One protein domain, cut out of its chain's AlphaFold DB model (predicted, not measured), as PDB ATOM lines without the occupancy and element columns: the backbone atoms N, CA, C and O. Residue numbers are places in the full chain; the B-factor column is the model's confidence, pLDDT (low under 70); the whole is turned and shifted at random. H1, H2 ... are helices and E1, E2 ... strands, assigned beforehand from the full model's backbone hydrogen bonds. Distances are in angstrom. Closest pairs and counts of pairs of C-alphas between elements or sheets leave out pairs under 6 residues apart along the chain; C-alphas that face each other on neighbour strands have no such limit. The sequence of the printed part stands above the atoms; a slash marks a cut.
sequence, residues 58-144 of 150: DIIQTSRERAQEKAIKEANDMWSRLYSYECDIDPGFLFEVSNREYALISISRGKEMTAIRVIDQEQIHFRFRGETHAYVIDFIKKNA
ATOM      1  N   ASP A  58      89.285 105.937 200.843       61.19
ATOM      2  CA  ASP A  58      89.858 106.932 201.760       61.19
ATOM      3  C   ASP A  58      91.171 106.481 202.424       61.19
ATOM      4  O   ASP A  58      92.026 107.303 202.746       61.19
ATOM      5  N   ILE A  59      91.368 105.174 202.625       65.12
ATOM      6  CA  ILE A  59      92.580 104.627 203.249       65.12
ATOM      7  C   ILE A  59      93.740 104.621 202.259       65.12
ATOM      8  O   ILE A  59      94.855 104.941 202.657       65.12
ATOM      9  N   ILE A  60      93.492 104.319 200.980       69.31
ATOM     10  CA  ILE A  60      94.527 104.428 199.939       69.31
ATOM     11  C   ILE A  60      94.954 105.887 199.804       69.31
ATOM     12  O   ILE A  60      96.148 106.174 199.800       69.31
ATOM     13  N   GLN A  61      93.990 106.811 199.788       77.12
ATOM     14  CA  GLN A  61      94.275 108.242 199.747       77.12
ATOM     15  C   GLN A  61      95.089 108.698 200.969       77.12
ATOM     16  O   GLN A  61      96.126 109.335 200.817       77.12
ATOM     17  N   THR A  62      94.699 108.272 202.173       77.19
ATOM     18  CA  THR A  62      95.450 108.567 203.406       77.19
ATOM     19  C   THR A  62      96.868 107.977 203.371       77.19
ATOM     20  O   THR A  62      97.824 108.597 203.835       77.19
ATOM     21  N   SER A  63      97.036 106.763 202.841       80.56
ATOM     22  CA  SER A  63      98.347 106.120 202.704       80.56
ATOM     23  C   SER A  63      99.233 106.838 201.686       80.56
ATOM     24  O   SER A  63     100.431 106.995 201.938       80.56
ATOM     25  N   ARG A  64      98.653 107.323 200.578       85.44
ATOM     26  CA  ARG A  64      99.339 108.182 199.604       85.44
ATOM     27  C   ARG A  64      99.830 109.449 200.285       85.44
ATOM     28  O   ARG A  64     101.031 109.684 200.283       85.44
ATOM     29  N   GLU A  65      98.946 110.182 200.957       86.94
ATOM     30  CA  GLU A  65      99.293 111.414 201.678       86.94
ATOM     31  C   GLU A  65     100.447 111.188 202.663       86.94
ATOM     32  O   GLU A  65     101.451 111.896 202.618       86.94
ATOM     33  N   ARG A  66     100.382 110.126 203.477       85.38
ATOM     34  CA  ARG A  66     101.470 109.767 204.405       85.38
ATOM     35  C   ARG A  66     102.785 109.455 203.697       85.38
ATOM     36  O   ARG A  66     103.840 109.884 204.165       85.38
ATOM     37  N   ALA A  67     102.738 108.720 202.587       87.06
ATOM     38  CA  ALA A  67     103.935 108.384 201.823       87.06
ATOM     39  C   ALA A  67     104.562 109.627 201.195       87.06
ATOM     40  O   ALA A  67     105.783 109.771 201.218       87.06
ATOM     41  N   GLN A  68     103.737 110.546 200.691       90.00
ATOM     42  CA  GLN A  68     104.181 111.825 200.149       90.00
ATOM     43  C   GLN A  68     104.805 112.700 201.235       90.00
ATOM     44  O   GLN A  68     105.937 113.149 201.070       90.00
ATOM     45  N   GLU A  69     104.128 112.884 202.372       89.75
ATOM     46  CA  GLU A  69     104.647 113.648 203.512       89.75
ATOM     47  C   GLU A  69     105.985 113.091 204.002       89.75
ATOM     48  O   GLU A  69     106.948 113.837 204.201       89.75
ATOM     49  N   LYS A  70     106.069 111.766 204.162       90.00
ATOM     50  CA  LYS A  70     107.299 111.097 204.578       90.00
ATOM     51  C   LYS A  70     108.396 111.277 203.530       90.00
ATOM     52  O   LYS A  70     109.523 111.595 203.897       90.00
ATOM     53  N   ALA A  71     108.080 111.145 202.244       88.44
ATOM     54  CA  ALA A  71     109.063 111.290 201.177       88.44
ATOM     55  C   ALA A  71     109.609 112.722 201.080       88.44
ATOM     56  O   ALA A  71     110.819 112.910 200.969       88.44
ATOM     57  N   ILE A  72     108.734 113.726 201.203       88.81
ATOM     58  CA  ILE A  72     109.098 115.147 201.251       88.81
ATOM     59  C   ILE A  72     109.982 115.434 202.465       88.81
ATOM     60  O   ILE A  72     111.001 116.115 202.343       88.81
ATOM     61  N   LYS A  73     109.624 114.904 203.639       88.56
ATOM     62  CA  LYS A  73     110.416 115.076 204.858       88.56
ATOM     63  C   LYS A  73     111.823 114.492 204.704       88.56
ATOM     64  O   LYS A  73     112.792 115.200 204.959       88.56
ATOM     65  N   GLU A  74     111.933 113.245 204.253       88.00
ATOM     66  CA  GLU A  74     113.227 112.583 204.029       88.00
ATOM     67  C   GLU A  74     114.061 113.331 202.976       88.00
ATOM     68  O   GLU A  74     115.259 113.546 203.160       88.00
ATOM     69  N   ALA A  75     113.432 113.801 201.893       86.44
ATOM     70  CA  ALA A  75     114.108 114.596 200.872       86.44
ATOM     71  C   ALA A  75     114.663 115.910 201.442       86.44
ATOM     72  O   ALA A  75     115.833 116.222 201.220       86.44
ATOM     73  N   ASN A  76     113.869 116.640 202.231       83.62
ATOM     74  CA  ASN A  76     114.300 117.872 202.895       83.62
ATOM     75  C   ASN A  76     115.445 117.624 203.889       83.62
ATOM     76  O   ASN A  76     116.419 118.382 203.912       83.62
ATOM     77  N   ASP A  77     115.375 116.541 204.667       82.69
ATOM     78  CA  ASP A  77     116.446 116.145 205.586       82.69
ATOM     79  C   ASP A  77     117.745 115.839 204.822       82.69
ATOM     80  O   ASP A  77     118.830 116.235 205.261       82.69
ATOM     81  N   MET A  78     117.669 115.215 203.642       76.44
ATOM     82  CA  MET A  78     118.837 115.018 202.778       76.44
ATOM     83  C   MET A  78     119.345 116.319 202.148       76.44
ATOM     84  O   MET A  78     120.558 116.531 202.094       76.44
ATOM     85  N   TRP A  79     118.455 117.200 201.685       72.50
ATOM     86  CA  TRP A  79     118.812 118.488 201.078       72.50
ATOM     87  C   TRP A  79     119.489 119.428 202.071       72.50
ATOM     88  O   TRP A  79     120.428 120.133 201.710       72.50
ATOM     89  N   SER A  80     119.096 119.377 203.347       62.19
ATOM     90  CA  SER A  80     119.791 120.105 204.415       62.19
ATOM     91  C   SER A  80     121.263 119.682 204.570       62.19
ATOM     92  O   SER A  80     122.081 120.450 205.076       62.19
ATOM     93  N   ARG A  81     121.619 118.472 204.109       61.59
ATOM     94  CA  ARG A  81     122.965 117.879 204.207       61.59
ATOM     95  C   ARG A  81     123.777 117.970 202.914       61.59
ATOM     96  O   ARG A  81     125.003 117.915 202.974       61.59
ATOM     97  N   LEU A  82     123.127 118.072 201.756       57.53
ATOM     98  CA  LEU A  82     123.760 118.017 200.439       57.53
ATOM     99  C   LEU A  82     123.289 119.206 199.598       57.53
ATOM    100  O   LEU A  82     122.128 119.285 199.211       57.53
ATOM    101  N   TYR A  83     124.209 120.132 199.321       44.72
ATOM    102  CA  TYR A  83     123.964 121.328 198.516       44.72
ATOM    103  C   TYR A  83     123.307 120.983 197.169       44.72
ATOM    104  O   TYR A  83     123.916 120.307 196.342       44.72
ATOM    105  N   SER A  84     122.086 121.501 196.994       49.34
ATOM    106  CA  SER A  84     121.301 121.680 195.763       49.34
ATOM    107  C   SER A  84     121.297 120.526 194.755       49.34
ATOM    108  O   SER A  84     122.286 120.267 194.060       49.34
ATOM    109  N   TYR A  85     120.121 119.935 194.556       52.62
ATOM    110  CA  TYR A  85     119.847 119.151 193.363       52.62
ATOM    111  C   TYR A  85     118.650 119.729 192.607       52.62
ATOM    112  O   TYR A  85     117.544 119.746 193.132       52.62
ATOM    113  N   GLU A  86     118.880 120.200 191.381       55.28
ATOM    114  CA  GLU A  86     117.821 120.535 190.426       55.28
ATOM    115  C   GLU A  86     117.327 119.224 189.802       55.28
ATOM    116  O   GLU A  86     118.008 118.614 188.977       55.28
ATOM    117  N   CYS A  87     116.177 118.737 190.260       66.00
ATOM    118  CA  CYS A  87     115.440 117.651 189.626       66.00
ATOM    119  C   CYS A  87     114.078 118.204 189.208       66.00
ATOM    120  O   CYS A  87     113.395 118.807 190.027       66.00
ATOM    121  N   ASP A  88     113.666 117.959 187.963       74.50
ATOM    122  CA  ASP A  88     112.372 118.404 187.411       74.50
ATOM    123  C   ASP A  88     111.162 117.615 187.957       74.50
ATOM    124  O   ASP A  88     110.100 117.572 187.329       74.50
ATOM    125  N   ILE A  89     111.339 116.897 189.066       79.62
ATOM    126  CA  ILE A  89     110.294 116.135 189.745       79.62
ATOM    127  C   ILE A  89     110.416 116.431 191.232       79.62
ATOM    128  O   ILE A  89     111.471 116.190 191.827       79.62
ATOM    129  N   ASP A  90     109.323 116.917 191.807       85.19
ATOM    130  CA  ASP A  90     109.243 117.219 193.226       85.19
ATOM    131  C   ASP A  90     109.257 115.935 194.075       85.19
ATOM    132  O   ASP A  90     108.680 114.908 193.690       85.19
ATOM    133  N   PRO A  91     109.886 115.962 195.261       86.69
ATOM    134  CA  PRO A  91     109.696 114.918 196.257       86.69
ATOM    135  C   PRO A  91     108.208 114.718 196.574       86.69
ATOM    136  O   PRO A  91     107.426 115.665 196.594       86.69
ATOM    137  N   GLY A  92     107.808 113.478 196.837       86.56
ATOM    138  CA  GLY A  92     106.410 113.099 197.021       86.56
ATOM    139  C   GLY A  92     105.647 112.870 195.711       86.56
ATOM    140  O   GLY A  92     104.462 112.549 195.757       86.56
ATOM    141  N   PHE A  93     106.287 112.982 194.545       90.38
ATOM    142  CA  PHE A  93     105.650 112.599 193.286       90.38
ATOM    143  C   PHE A  93     105.274 111.111 193.291       90.38
ATOM    144  O   PHE A  93     106.119 110.262 193.595       90.38
ATOM    145  N   LEU A  94     104.017 110.805 192.957       92.81
ATOM    146  CA  LEU A  94     103.495 109.441 192.943       92.81
ATOM    147  C   LEU A  94     103.696 108.783 191.580       92.81
ATOM    148  O   LEU A  94     103.323 109.332 190.543       92.81
ATOM    149  N   PHE A  95     104.248 107.577 191.589       92.75
ATOM    150  CA  PHE A  95     104.434 106.767 190.392       92.75
ATOM    151  C   PHE A  95     104.221 105.285 190.688       92.75
ATOM    152  O   PHE A  95     104.342 104.842 191.833       92.75
ATOM    153  N   GLU A  96     103.918 104.514 189.649       91.62
ATOM    154  CA  GLU A  96     103.664 103.082 189.749       91.62
ATOM    155  C   GLU A  96     104.803 102.258 189.134       91.62
ATOM    156  O   GLU A  96     105.332 102.574 188.069       91.62
ATOM    157  N   VAL A  97     105.195 101.170 189.798       87.62
ATOM    158  CA  VAL A  97     106.111 100.167 189.240       87.62
ATOM    159  C   VAL A  97     105.602  98.781 189.596       87.62
ATOM    160  O   VAL A  97     105.514  98.441 190.771       87.62
ATOM    161  N   SER A  98     105.340  97.946 188.587       85.06
ATOM    162  CA  SER A  98     104.861  96.565 188.785       85.06
ATOM    163  C   SER A  98     103.597  96.487 189.660       85.06
ATOM    164  O   SER A  98     103.560  95.705 190.609       85.06
ATOM    165  N   ASN A  99     102.585  97.310 189.352       80.38
ATOM    166  CA  ASN A  99     101.312  97.410 190.081       80.38
ATOM    167  C   ASN A  99     101.452  97.842 191.550       80.38
ATOM    168  O   ASN A  99     100.634  97.477 192.390       80.38
ATOM    169  N   ARG A 100     102.514  98.582 191.886       85.25
ATOM    170  CA  ARG A 100     102.740  99.125 193.230       85.25
ATOM    171  C   ARG A 100     103.021 100.611 193.148       85.25
ATOM    172  O   ARG A 100     103.808 101.040 192.307       85.25
ATOM    173  N   GLU A 101     102.411 101.371 194.048       90.69
ATOM    174  CA  GLU A 101     102.564 102.822 194.105       90.69
ATOM    175  C   GLU A 101     103.694 103.246 195.043       90.69
ATOM    176  O   GLU A 101     103.894 102.690 196.132       90.69
ATOM    177  N   TYR A 102     104.410 104.285 194.629       92.44
ATOM    178  CA  TYR A 102     105.556 104.829 195.335       92.44
ATOM    179  C   TYR A 102     105.525 106.356 195.335       92.44
ATOM    180  O   TYR A 102     105.179 106.970 194.332       92.44
ATOM    181  N   ALA A 103     105.958 106.964 196.437       92.88
ATOM    182  CA  ALA A 103     106.234 108.389 196.552       92.88
ATOM    183  C   ALA A 103     107.745 108.641 196.436       92.88
ATOM    184  O   ALA A 103     108.538 108.109 197.216       92.88
ATOM    185  N   LEU A 104     108.163 109.439 195.458       92.06
ATOM    186  CA  LEU A 104     109.575 109.716 195.186       92.06
ATOM    187  C   LEU A 104     110.245 110.478 196.342       92.06
ATOM    188  O   LEU A 104     109.761 111.528 196.741       92.06
ATOM    189  N   ILE A 105     111.400 110.012 196.824       90.00
ATOM    190  CA  ILE A 105     112.264 110.798 197.726       90.00
ATOM    191  C   ILE A 105     113.304 111.557 196.907       90.00
ATOM    192  O   ILE A 105     113.476 112.762 197.055       90.00
ATOM    193  N   SER A 106     114.062 110.840 196.073       87.00
ATOM    194  CA  SER A 106     115.183 111.432 195.344       87.00
ATOM    195  C   SER A 106     115.639 110.599 194.157       87.00
ATOM    196  O   SER A 106     115.439 109.383 194.103       87.00
ATOM    197  N   ILE A 107     116.337 111.270 193.243       83.38
ATOM    198  CA  ILE A 107     117.074 110.661 192.140       83.38
ATOM    199  C   ILE A 107     118.528 111.114 192.262       83.38
ATOM    200  O   ILE A 107     118.822 112.307 192.210       83.38
ATOM    201  N   SER A 108     119.459 110.180 192.433       77.44
ATOM    202  CA  SER A 108     120.886 110.501 192.480       77.44
ATOM    203  C   SER A 108     121.446 110.719 191.064       77.44
ATOM    204  O   SER A 108     120.908 110.204 190.076       77.44
ATOM    205  N   ARG A 109     122.585 111.431 190.943       64.69
ATOM    206  CA  ARG A 109     123.298 111.685 189.658       64.69
ATOM    207  C   ARG A 109     123.627 110.420 188.854       64.69
ATOM    208  O   ARG A 109     124.062 110.524 187.712       64.69
ATOM    209  N   GLY A 110     123.478 109.236 189.446       59.28
ATOM    210  CA  GLY A 110     124.153 108.019 189.019       59.28
ATOM    211  C   GLY A 110     123.277 106.799 188.777       59.28
ATOM    212  O   GLY A 110     123.844 105.712 188.787       59.28
ATOM    213  N   LYS A 111     121.973 106.955 188.487       70.12
ATOM    214  CA  LYS A 111     121.029 105.853 188.152       70.12
ATOM    215  C   LYS A 111     120.361 105.178 189.348       70.12
ATOM    216  O   LYS A 111     119.858 104.059 189.221       70.12
ATOM    217  N   GLU A 112     120.365 105.836 190.498       82.19
ATOM    218  CA  GLU A 112     119.664 105.332 191.672       82.19
ATOM    219  C   GLU A 112     118.521 106.266 192.034       82.19
ATOM    220  O   GLU A 112     118.660 107.488 192.008       82.19
ATOM    221  N   MET A 113     117.383 105.666 192.348       87.81
ATOM    222  CA  MET A 113     116.193 106.359 192.810       87.81
ATOM    223  C   MET A 113     115.809 105.783 194.161       87.81
ATOM    224  O   MET A 113     115.860 104.570 194.361       87.81
ATOM    225  N   THR A 114     115.411 106.657 195.074       89.94
ATOM    226  CA  THR A 114     114.868 106.264 196.370       89.94
ATOM    227  C   THR A 114     113.428 106.733 196.450       89.94
ATOM    228  O   THR A 114     113.134 107.875 196.095       89.94
ATOM    229  N   ALA A 115     112.534 105.863 196.901       92.31
ATOM    230  CA  ALA A 115     111.116 106.161 197.036       92.31
ATOM    231  C   ALA A 115     110.517 105.430 198.240       92.31
ATOM    232  O   ALA A 115     111.116 104.493 198.763       92.31
ATOM    233  N   ILE A 116     109.337 105.857 198.666       91.44
ATOM    234  CA  ILE A 116     108.559 105.240 199.736       91.44
ATOM    235  C   ILE A 116     107.405 104.485 199.107       91.44
ATOM    236  O   ILE A 116     106.620 105.078 198.375       91.44
ATOM    237  N   ARG A 117     107.282 103.191 199.384       90.75
ATOM    238  CA  ARG A 117     106.115 102.419 198.963       90.75
ATOM    239  C   ARG A 117     104.883 102.904 199.730       90.75
ATOM    240  O   ARG A 117     104.915 103.006 200.954       90.75
ATOM    241  N   VAL A 118     103.806 103.217 199.011       86.00
ATOM    242  CA  VAL A 118     102.617 103.887 199.570       86.00
ATOM    243  C   VAL A 118     101.961 103.079 200.688       86.00
ATOM    244  O   VAL A 118     101.527 103.626 201.698       86.00
ATOM    245  N   ILE A 119     101.892 101.766 200.527       76.12
ATOM    246  CA  ILE A 119     101.052 100.919 201.367       76.12
ATOM    247  C   ILE A 119     101.619 100.643 202.766       76.12
ATOM    248  O   ILE A 119     100.885 100.678 203.752       76.12
ATOM    249  N   ASP A 120     102.927 100.433 202.871       77.06
ATOM    250  CA  ASP A 120     103.618 100.051 204.103       77.06
ATOM    251  C   ASP A 120     104.716 101.035 204.498       77.06
ATOM    252  O   ASP A 120     105.384 100.863 205.517       77.06
ATOM    253  N   GLN A 121     104.869 102.109 203.720       83.62
ATOM    254  CA  GLN A 121     105.790 103.199 203.998       83.62
ATOM    255  C   GLN A 121     107.261 102.747 203.993       83.62
ATOM    256  O   GLN A 121     108.117 103.434 204.567       83.62
ATOM    257  N   GLU A 122     107.576 101.610 203.361       87.31
ATOM    258  CA  GLU A 122     108.940 101.094 203.247       87.31
ATOM    259  C   GLU A 122     109.748 101.923 202.241       87.31
ATOM    260  O   GLU A 122     109.276 102.248 201.150       87.31
ATOM    261  N   GLN A 123     110.990 102.253 202.593       90.81
ATOM    262  CA  GLN A 123     111.906 102.917 201.675       90.81
ATOM    263  C   GLN A 123     112.550 101.898 200.733       90.81
ATOM    264  O   GLN A 123     113.241 100.979 201.166       90.81
ATOM    265  N   ILE A 124     112.378 102.108 199.432       92.38
ATOM    266  CA  ILE A 124     112.887 101.244 198.373       92.38
ATOM    267  C   ILE A 124     113.928 101.990 197.541       92.38
ATOM    268  O   ILE A 124     113.747 103.151 197.167       92.38
ATOM    269  N   HIS A 125     115.010 101.282 197.218       90.50
ATOM    270  CA  HIS A 125     116.073 101.758 196.341       90.50
ATOM    271  C   HIS A 125     116.013 101.039 194.994       90.50
ATOM    272  O   HIS A 125     116.173  99.821 194.907       90.50
ATOM    273  N   PHE A 126     115.830 101.808 193.930       88.19
ATOM    274  CA  PHE A 126     115.834 101.329 192.558       88.19
ATOM    275  C   PHE A 126     117.182 101.633 191.917       88.19
ATOM    276  O   PHE A 126     117.701 102.742 192.045       88.19
ATOM    277  N   ARG A 127     117.731 100.661 191.186       87.00
ATOM    278  CA  ARG A 127     118.969 100.823 190.418       87.00
ATOM    279  C   ARG A 127     118.706 100.542 188.945       87.00
ATOM    280  O   ARG A 127     118.427  99.406 188.569       87.00
ATOM    281  N   PHE A 128     118.871 101.561 188.112       82.50
ATOM    282  CA  PHE A 128     118.695 101.461 186.667       82.50
ATOM    283  C   PHE A 128     120.040 101.121 186.006       82.50
ATOM    284  O   PHE A 128     121.043 101.816 186.182       82.50
ATOM    285  N   ARG A 129     120.114 100.006 185.270       78.25
ATOM    286  CA  ARG A 129     121.359  99.583 184.606       78.25
ATOM    287  C   ARG A 129     121.467 100.226 183.230       78.25
ATOM    288  O   ARG A 129     120.615 100.003 182.393       78.25
ATOM    289  N   GLY A 130     122.551 100.962 182.985       65.62
ATOM    290  CA  GLY A 130     122.861 101.522 181.660       65.62
ATOM    291  C   GLY A 130     122.124 102.815 181.299       65.62
ATOM    292  O   GLY A 130     122.533 103.487 180.360       65.62
ATOM    293  N   GLU A 131     121.125 103.207 182.084       75.75
ATOM    294  CA  GLU A 131     120.248 104.334 181.765       75.75
ATOM    295  C   GLU A 131     120.828 105.703 182.146       75.75
ATOM    296  O   GLU A 131     121.756 105.815 182.951       75.75
ATOM    297  N   THR A 132     120.296 106.769 181.550       79.44
ATOM    298  CA  THR A 132     120.667 108.154 181.883       79.44
ATOM    299  C   THR A 132     119.745 108.728 182.959       79.44
ATOM    300  O   THR A 132     118.647 108.226 183.186       79.44
ATOM    301  N   HIS A 133     120.155 109.819 183.607       76.56
ATOM    302  CA  HIS A 133     119.287 110.546 184.542       76.56
ATOM    303  C   HIS A 133     117.971 110.996 183.872       76.56
ATOM    304  O   HIS A 133     116.903 110.861 184.457       76.56
ATOM    305  N   ALA A 134     118.038 111.425 182.605       81.31
ATOM    306  CA  ALA A 134     116.865 111.796 181.813       81.31
ATOM    307  C   ALA A 134     115.904 110.616 181.580       81.31
ATOM    308  O   ALA A 134     114.693 110.800 181.639       81.31
ATOM    309  N   TYR A 135     116.430 109.404 181.376       84.31
ATOM    310  CA  TYR A 135     115.600 108.203 181.251       84.31
ATOM    311  C   TYR A 135     114.823 107.911 182.537       84.31
ATOM    312  O   TYR A 135     113.644 107.587 182.477       84.31
ATOM    313  N   VAL A 136     115.458 108.048 183.707       83.19
ATOM    314  CA  VAL A 136     114.785 107.815 184.997       83.19
ATOM    315  C   VAL A 136     113.652 108.824 185.207       83.19
ATOM    316  O   VAL A 136     112.565 108.443 185.627       83.19
ATOM    317  N   ILE A 137     113.871 110.092 184.849       84.88
ATOM    318  CA  ILE A 137     112.833 111.132 184.895       84.88
ATOM    319  C   ILE A 137     111.668 110.789 183.954       84.88
ATOM    320  O   ILE A 137     110.511 110.847 184.365       84.88
ATOM    321  N   ASP A 138     111.955 110.412 182.704       87.06
ATOM    322  CA  ASP A 138     110.930 110.024 181.724       87.06
ATOM    323  C   ASP A 138     110.156 108.774 182.171       87.06
ATOM    324  O   ASP A 138     108.933 108.722 182.058       87.06
ATOM    325  N   PHE A 139     110.846 107.795 182.761       87.94
ATOM    326  CA  PHE A 139     110.229 106.614 183.359       87.94
ATOM    327  C   PHE A 139     109.228 106.992 184.456       87.94
ATOM    328  O   PHE A 139     108.094 106.518 184.423       87.94
ATOM    329  N   ILE A 140     109.609 107.862 185.395       86.88
ATOM    330  CA  ILE A 140     108.716 108.294 186.481       86.88
ATOM    331  C   ILE A 140     107.501 109.032 185.911       86.88
ATOM    332  O   ILE A 140     106.372 108.722 186.274       86.88
ATOM    333  N   LYS A 141     107.714 109.963 184.970       87.44
ATOM    334  CA  LYS A 141     106.628 110.738 184.348       87.44
ATOM    335  C   LYS A 141     105.650 109.857 183.566       87.44
ATOM    336  O   LYS A 141     104.447 110.085 183.631       87.44
ATOM    337  N   LYS A 142     106.142 108.839 182.851       88.94
ATOM    338  CA  LYS A 142     105.297 107.883 182.111       88.94
ATOM    339  C   LYS A 142     104.462 106.984 183.012       88.94
ATOM    340  O   LYS A 142     103.408 106.533 182.580       88.94
ATOM    341  N   ASN A 143     104.934 106.722 184.227       89.75
ATOM    342  CA  ASN A 143     104.235 105.895 185.206       89.75
ATOM    343  C   ASN A 143     103.607 106.741 186.321       89.75
ATOM    344  O   ASN A 143     103.436 106.252 187.435       89.75
ATOM    345  N   ALA A 144     103.304 108.011 186.049       90.31
ATOM    346  CA  ALA A 144     102.662 108.884 187.017       90.31
ATOM    347  C   ALA A 144     101.299 108.315 187.434       90.31
ATOM    348  O   ALA A 144     100.481 107.948 186.586       90.31
TER     349      ALA A 144
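This is residues 58 to 144 of the 150 residues of an uncharacterized protein of Thiohalocapsa sp. PB-PSB1 (UniProt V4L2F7). A strongly twisted sheet of four strands is the core, with the long helix H1 running along one face and the shorter H2 over the other, making three layers, helices on both faces of a sheet. The sheet is a meander, each strand the antiparallel neighbour of the one before, in the order E1, E2, E3, E4. The printed part has 87 residues, mixed in class, running H1, E1, E2, E3, E4, H2. It is compact, with a radius of gyration of the C-alphas of 12.4 A and spans of 36 by 30 by 19 A.

Look first at the sheet: E1 is residues 94 to 97, 10.3 A; E2, 100 to 107, 18.4 A; E3, 112 to 117, 15.7 A; E4, 123 to 127, 13.5 A. Find C-alpha 58 at (89.858, 106.932, 201.760); from there H1 runs 31.2 A to residue 79. H2, residues 133 to 142, runs 14.4 A to C-alpha 142 at (105.297, 107.883, 182.111).

E2 bends by 63 degrees at residue 103. In the hairpin E1 and E2, N 95 and O 102 are 3.0 A apart, within hydrogen-bond range; in E2 and E3, N 103 and O 116, 2.8 A; in E3 and E4, N 124 and O 115, 2.8 A. H1 is on the sheet at a height of 8.2 A, over E2 and only just over E3, where 3 of its C-alphas fall; its closest C-alphas to E2 are Ala 71 and Ile 105, 4.7 A. H2 is on the sheet at a height of 8.8 A, along E3 at 11 degrees on the local plane. H2 touches E1, the closest C-alphas being Phe 95 and Ile 140, 6.0 A. H1 and H2 are apart. In both helices every O i to N i+4 pair is within hydrogen-bond range.

The C-alphas farthest apart, Asp 58 and Gly 130, are 39.0 A apart. The printed part has no cut. The link from H1 to E1, residues 80 to 93, is long; the others are tight. Look for pLDDT under 70 at residues 58 to 60, 80 to 87, 109 to 110 and 130.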